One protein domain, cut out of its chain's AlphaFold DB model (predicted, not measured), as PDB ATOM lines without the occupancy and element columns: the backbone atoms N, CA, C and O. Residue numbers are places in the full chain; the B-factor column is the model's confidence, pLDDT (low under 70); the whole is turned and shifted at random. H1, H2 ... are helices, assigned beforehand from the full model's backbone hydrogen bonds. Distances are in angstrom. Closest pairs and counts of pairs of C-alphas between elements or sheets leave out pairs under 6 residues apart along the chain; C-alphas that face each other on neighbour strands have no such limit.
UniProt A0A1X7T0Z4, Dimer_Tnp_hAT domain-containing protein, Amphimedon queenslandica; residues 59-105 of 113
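What this domain is: This is residues 59 to 105 of the 113 residues of the protein "Dimer_Tnp_hAT domain-containing protein" of Amphimedon queenslandica (UniProt A0A1X7T0Z4). A short helical hairpin, H1 folding back on H2, sits at one end of a long thin shape, and a single longer helix, H3, sticks out from it as an arm that touches neither of the other two. Residues 84 to 105, of which 89 to 104 belong to H3, stand free, and this arm makes much of the length. The printed part has 47 residues with three named helices, in the order H1, H2, H3 along the chain, and no named strand; the class is all helix. The whole is extended, with a radius of gyration of the C-alphas of 17.3 A, and its C-alphas span 54 by 13 by 13 A along the three main axes.

Where its parts are: The printed part begins at Ser 59, and H1 follows with residues 60 to 67, Pro 60 to Asn 67, 10.5 A from first to last C-alpha. Its C-alpha 60 is at (198.397, 162.563, 224.295). H2 holds residues 74 to 83, Leu 74 to His 83, and measures 14.5 A from first to last C-alpha, with C-alpha 74 at (191.335, 170.381, 231.718). H3, the longest helix with 16 residues, holds residues 89 to 104, Thr 89 to Gln 104, and measures 22.0 A from first to last C-alpha. It ends with C-alpha 104 at (219.928, 182.192, 195.554), and Lys 105 is the last printed residue.

How they stand to each other: H1 and H2 touch, with 8 pairs of C-alphas within 8 A. Their closest C-alphas are those of Trp 64 and Ser 75, 5.5 A apart. Their lines stand at a shallow tilt of 23 degrees and they run opposite ways, a helical hairpin. Their centres are 9.6 A apart. H3 touches no helix: H1 and H3 are apart, and H2 and H3 are apart too, though they follow each other in the chain. In H1, H2 and H3 every O i to N i+4 pair of the backbone is within hydrogen-bond range.

The domain as a whole: The outline is a rod, and the two C-alphas farthest apart are those of Arg 70 and Lys 105, at 54.2 A. The C-alphas of Ser 59 and Lys 105, the first and last printed residues, are 41.8 A apart. The printed part has no cut. The link from H1 to H2, 6 residues, is short, and the link from H2 to H3, 5 residues, is tight. The mean pLDDT of the printed part is 79.5. Confidence is low, under 70, at residues 88 to 92, residue 95 and residues 97 to 105; the mean pLDDT is 90 in H1, 90 in H2 and 65 in H3.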
ATOM      1  N   SER A  59     198.602 158.598 221.598       88.75
ATOM      2  CA  SER A  59     199.088 159.973 221.510       88.75
ATOM      3  C   SER A  59     198.340 160.851 222.528       88.75
ATOM      4  O   SER A  59     197.110 160.770 222.607       88.75
ATOM      5  N   PRO A  60     199.039 161.718 223.287       88.19
ATOM      6  CA  PRO A  60     198.397 162.563 224.295       88.19
ATOM      7  C   PRO A  60     197.257 163.419 223.725       88.19
ATOM      8  O   PRO A  60     196.193 163.508 224.326       88.19
ATOM      9  N   SER A  61     197.427 163.973 222.519       88.88
ATOM     10  CA  SER A  61     196.384 164.776 221.862       88.88
ATOM     11  C   SER A  61     195.123 163.967 221.530       88.88
ATOM     12  O   SER A  61     194.016 164.481 221.676       88.88
ATOM     13  N   MET A  62     195.251 162.699 221.111       89.94
ATOM     14  CA  MET A  62     194.073 161.852 220.879       89.94
ATOM     15  C   MET A  62     193.394 161.483 222.196       89.94
ATOM     16  O   MET A  62     192.174 161.574 222.292       89.94
ATOM     17  N   TRP A  63     194.177 161.178 223.233       91.44
ATOM     18  CA  TRP A  63     193.631 160.874 224.552       91.44
ATOM     19  C   TRP A  63     192.805 162.036 225.123       91.44
ATOM     20  O   TRP A  63     191.683 161.818 225.577       91.44
ATOM     21  N   TRP A  64     193.306 163.274 225.037       92.31
ATOM     22  CA  TRP A  64     192.565 164.458 225.490       92.31
ATOM     23  C   TRP A  64     191.320 164.744 224.650       92.31
ATOM     24  O   TRP A  64     190.313 165.192 225.195       92.31
ATOM     25  N   LYS A  65     191.332 164.433 223.346       90.19
ATOM     26  CA  LYS A  65     190.124 164.522 222.508       90.19
ATOM     27  C   LYS A  65     189.052 163.531 222.946       90.19
ATOM     28  O   LYS A  65     187.895 163.928 223.088       90.19
ATOM     29  N   ASP A  66     189.432 162.284 223.198       91.12
ATOM     30  CA  ASP A  66     188.500 161.235 223.616       91.12
ATOM     31  C   ASP A  66     187.935 161.506 225.020       91.12
ATOM     32  O   ASP A  66     186.748 161.288 225.270       91.12
ATOM     33  N   ASN A  67     188.756 162.063 225.916       90.56
ATOM     34  CA  ASN A  67     188.370 162.387 227.291       90.56
ATOM     35  C   ASN A  67     187.828 163.816 227.471       90.56
ATOM     36  O   ASN A  67     187.452 164.181 228.581       90.56
ATOM     37  N   SER A  68     187.694 164.603 226.398       90.38
ATOM     38  CA  SER A  68     187.182 165.986 226.449       90.38
ATOM     39  C   SER A  68     185.800 166.113 227.095       90.38
ATOM     40  O   SER A  68     185.509 167.096 227.763       90.38
ATOM     41  N   LYS A  69     184.944 165.094 226.944       90.25
ATOM     42  CA  LYS A  69     183.613 165.066 227.574       90.25
ATOM     43  C   LYS A  69     183.665 164.840 229.082       90.25
ATOM     44  O   LYS A  69     182.737 165.229 229.778       90.25
ATOM     45  N   ARG A  70     184.701 164.147 229.558       89.81
ATOM     46  CA  ARG A  70     184.902 163.830 230.974       89.81
ATOM     47  C   ARG A  70     185.660 164.942 231.687       89.81
ATOM     48  O   ARG A  70     185.373 165.213 232.844       89.81
ATOM     49  N   PHE A  71     186.587 165.566 230.970       90.88
ATOM     50  CA  PHE A  71     187.443 166.631 231.462       90.88
ATOM     51  C   PHE A  71     187.286 167.889 230.585       90.88
ATOM     52  O   PHE A  71     188.163 168.184 229.765       90.88
ATOM     53  N   PRO A  72     186.142 168.597 230.655       90.25
ATOM     54  CA  PRO A  72     185.853 169.716 229.762       90.25
ATOM     55  C   PRO A  72     186.754 170.933 229.991       90.25
ATOM     56  O   PRO A  72     187.045 171.630 229.019       90.25
ATOM     57  N   LEU A  73     187.199 171.193 231.223       90.25
ATOM     58  CA  LEU A  73     188.051 172.344 231.539       90.25
ATOM     59  C   LEU A  73     189.524 171.996 231.306       90.25
ATOM     60  O   LEU A  73     190.255 172.724 230.636       90.25
ATOM     61  N   LEU A  74     189.951 170.828 231.783       90.75
ATOM     62  CA  LEU A  74     191.335 170.381 231.718       90.75
ATOM     63  C   LEU A  74     191.749 170.008 230.292       90.75
ATOM     64  O   LEU A  74     192.887 170.266 229.907       90.75
ATOM     65  N   SER A  75     190.837 169.469 229.472       91.31
ATOM     66  CA  SER A  75     191.147 169.148 228.070       91.31
ATOM     67  C   SER A  75     191.444 170.376 227.215       91.31
ATOM     68  O   SER A  75     192.280 170.281 226.320       91.31
ATOM     69  N   GLN A  76     190.814 171.522 227.490       90.50
ATOM     70  CA  GLN A  76     191.090 172.769 226.770       90.50
ATOM     71  C   GLN A  76     192.528 173.215 227.030       90.50
ATOM     72  O   GLN A  76     193.326 173.331 226.100       90.50
ATOM     73  N   VAL A  77     192.884 173.326 228.310       91.44
ATOM     74  CA  VAL A  77     194.221 173.738 228.748       91.44
ATOM     75  C   VAL A  77     195.284 172.741 228.282       91.44
ATOM     76  O   VAL A  77     196.308 173.124 227.720       91.44
ATOM     77  N   ALA A  78     195.040 171.442 228.455       91.06
ATOM     78  CA  ALA A  78     195.981 170.407 228.044       91.06
ATOM     79  C   ALA A  78     196.235 170.419 226.532       91.06
ATOM     80  O   ALA A  78     197.368 170.218 226.094       91.06
ATOM     81  N   MET A  79     195.202 170.672 225.725       91.25
ATOM     82  CA  MET A  79     195.361 170.794 224.282       91.25
ATOM     83  C   MET A  79     196.204 172.013 223.919       91.25
ATOM     84  O   MET A  79     197.102 171.869 223.094       91.25
ATOM     85  N   ASP A  80     196.000 173.169 224.546       90.44
ATOM     86  CA  ASP A  80     196.823 174.356 224.285       90.44
ATOM     87  C   ASP A  80     198.307 174.084 224.545       90.44
ATOM     88  O   ASP A  80     199.140 174.337 223.674       90.44
ATOM     89  N   PHE A  81     198.640 173.446 225.671       88.69
ATOM     90  CA  PHE A  81     200.022 173.074 225.982       88.69
ATOM     91  C   PHE A  81     200.609 172.035 225.020       88.69
ATOM     92  O   PHE A  81     201.781 172.125 224.657       88.69
ATOM     93  N   LEU A  82     199.819 171.057 224.571       87.81
ATOM     94  CA  LEU A  82     200.294 170.006 223.665       87.81
ATOM     95  C   LEU A  82     200.582 170.496 222.241       87.81
ATOM     96  O   LEU A  82     201.343 169.844 221.524       87.81
ATOM     97  N   HIS A  83     199.986 171.612 221.813       86.62
ATOM     98  CA  HIS A  83     200.267 172.201 220.501       86.62
ATOM     99  C   HIS A  83     201.501 173.105 220.495       86.62
ATOM    100  O   HIS A  83     201.981 173.461 219.415       86.62
ATOM    101  N   ILE A  84     202.035 173.464 221.666       85.75
ATOM    102  CA  ILE A  84     203.255 174.262 221.755       85.75
ATOM    103  C   ILE A  84     204.428 173.390 221.287       85.75
ATOM    104  O   ILE A  84     204.694 172.335 221.870       85.75
ATOM    105  N   PRO A  85     205.150 173.789 220.224       79.31
ATOM    106  CA  PRO A  85     206.317 173.041 219.792       79.31
ATOM    107  C   PRO A  85     207.388 173.094 220.883       79.31
ATOM    108  O   PRO A  85     207.710 174.159 221.402       79.31
ATOM    109  N   ALA A  86     207.994 171.945 221.185       79.88
ATOM    110  CA  ALA A  86     209.055 171.857 222.189       79.88
ATOM    111  C   ALA A  86     210.331 172.635 221.803       79.88
ATOM    112  O   ALA A  86     211.200 172.851 222.643       79.88
ATOM    113  N   THR A  87     210.474 173.027 220.532       79.31
ATOM    114  CA  THR A  87     211.656 173.722 220.016       79.31
ATOM    115  C   THR A  87     211.284 174.829 219.025       79.31
ATOM    116  O   THR A  87     210.280 174.745 218.318       79.31
ATOM    117  N   SER A  88     212.149 175.842 218.902       68.94
ATOM    118  CA  SER A  88     212.092 176.891 217.863       68.94
ATOM    119  C   SER A  88     212.398 176.376 216.449       68.94
ATOM    120  O   SER A  88     212.258 177.096 215.464       68.94
ATOM    121  N   THR A  89     212.800 175.114 216.303       62.19
ATOM    122  CA  THR A  89     213.282 174.534 215.040       62.19
ATOM    123  C   THR A  89     212.314 174.659 213.843       62.19
ATOM    124  O   THR A  89     212.795 174.781 212.711       62.19
ATOM    125  N   PRO A  90     210.969 174.654 214.001       65.38
ATOM    126  CA  PRO A  90     210.055 174.874 212.880       65.38
ATOM    127  C   PRO A  90     210.191 176.271 212.264       65.38
ATOM    128  O   PRO A  90     210.221 176.391 211.037       65.38
ATOM    129  N   SER A  91     210.323 177.317 213.088       67.25
ATOM    130  CA  SER A  91     210.487 178.685 212.590       67.25
ATOM    131  C   SER A  91     211.862 178.859 211.947       67.25
ATOM    132  O   SER A  91     211.947 179.376 210.836       67.25
ATOM    133  N   GLU A  92     212.924 178.312 212.543       68.56
ATOM    134  CA  GLU A  92     214.278 178.316 211.970       68.56
ATOM    135  C   GLU A  92     214.354 177.610 210.610       68.56
ATOM    136  O   GLU A  92     215.028 178.100 209.703       68.56
ATOM    137  N   ARG A  93     213.643 176.489 210.416       72.25
ATOM    138  CA  ARG A  93     213.581 175.800 209.114       72.25
ATOM    139  C   ARG A  93     212.895 176.665 208.057       72.25
ATOM    140  O   ARG A  93     213.368 176.725 206.917       72.25
ATOM    141  N   VAL A  94     211.800 177.330 208.421       72.12
ATOM    142  CA  VAL A  94     211.091 178.260 207.532       72.12
ATOM    143  C   VAL A  94     211.988 179.451 207.186       72.12
ATOM    144  O   VAL A  94     212.155 179.752 206.005       72.12
ATOM    145  N   PHE A  95     212.651 180.062 208.173       68.50
ATOM    146  CA  PHE A  95     213.590 181.166 207.956       68.50
ATOM    147  C   PHE A  95     214.809 180.752 207.129       68.50
ATOM    148  O   PHE A  95     215.209 181.479 206.223       68.50
ATOM    149  N   SER A  96     215.358 179.560 207.360       70.75
ATOM    150  CA  SER A  96     216.485 179.031 206.584       70.75
ATOM    151  C   SER A  96     216.096 178.781 205.124       70.75
ATOM    152  O   SER A  96     216.832 179.140 204.204       70.75
ATOM    153  N   THR A  97     214.905 178.226 204.885       67.12
ATOM    154  CA  THR A  97     214.388 177.974 203.527       67.12
ATOM    155  C   THR A  97     214.065 179.282 202.798       67.12
ATOM    156  O   THR A  97     214.380 179.437 201.613       67.12
ATOM    157  N   ALA A  98     213.486 180.256 203.505       66.38
ATOM    158  CA  ALA A  98     213.222 181.591 202.981       66.38
ATOM    159  C   ALA A  98     214.528 182.337 202.656       66.38
ATOM    160  O   ALA A  98     214.661 182.886 201.562       66.38
ATOM    161  N   GLY A  99     215.527 182.279 203.542       62.44
ATOM    162  CA  GLY A  99     216.861 182.831 203.311       62.44
ATOM    163  C   GLY A  99     217.536 182.213 202.087       62.44
ATOM    164  O   GLY A  99     218.071 182.933 201.243       62.44
ATOM    165  N   ASN A 100     217.424 180.896 201.912       60.00
ATOM    166  CA  ASN A 100     217.947 180.205 200.737       60.00
ATOM    167  C   ASN A 100     217.245 180.644 199.433       60.00
ATOM    168  O   ASN A 100     217.897 180.860 198.412       60.00
ATOM    169  N   THR A 101     215.928 180.859 199.472       59.91
ATOM    170  CA  THR A 101     215.127 181.277 198.304       59.91
ATOM    171  C   THR A 101     215.367 182.742 197.918       59.91
ATOM    172  O   THR A 101     215.491 183.064 196.734       59.91
ATOM    173  N   VAL A 102     215.478 183.642 198.902       58.94
ATOM    174  CA  VAL A 102     215.730 185.078 198.678       58.94
ATOM    175  C   VAL A 102     217.177 185.335 198.236       58.94
ATOM    176  O   VAL A 102     217.415 186.223 197.415       58.94
ATOM    177  N   THR A 103     218.136 184.538 198.715       57.78
ATOM    178  CA  THR A 103     219.569 184.744 198.438       57.78
ATOM    179  C   THR A 103     220.025 184.063 197.142       57.78
ATOM    180  O   THR A 103     220.784 184.659 196.377       57.78
ATOM    181  N   GLN A 104     219.521 182.867 196.800       56.03
ATOM    182  CA  GLN A 104     219.928 182.192 195.554       56.03
ATOM    183  C   GLN A 104     219.456 182.918 194.283       56.03
ATOM    184  O   GLN A 104     220.151 182.876 193.267       56.03
ATOM    185  N   LYS A 105     218.335 183.656 194.324       56.38
ATOM    186  CA  LYS A 105     217.799 184.367 193.145       56.38
ATOM    187  C   LYS A 105     218.660 185.558 192.681       56.38
ATOM    188  O   LYS A 105     218.412 186.084 191.599       56.38
TER     189      LYS A 105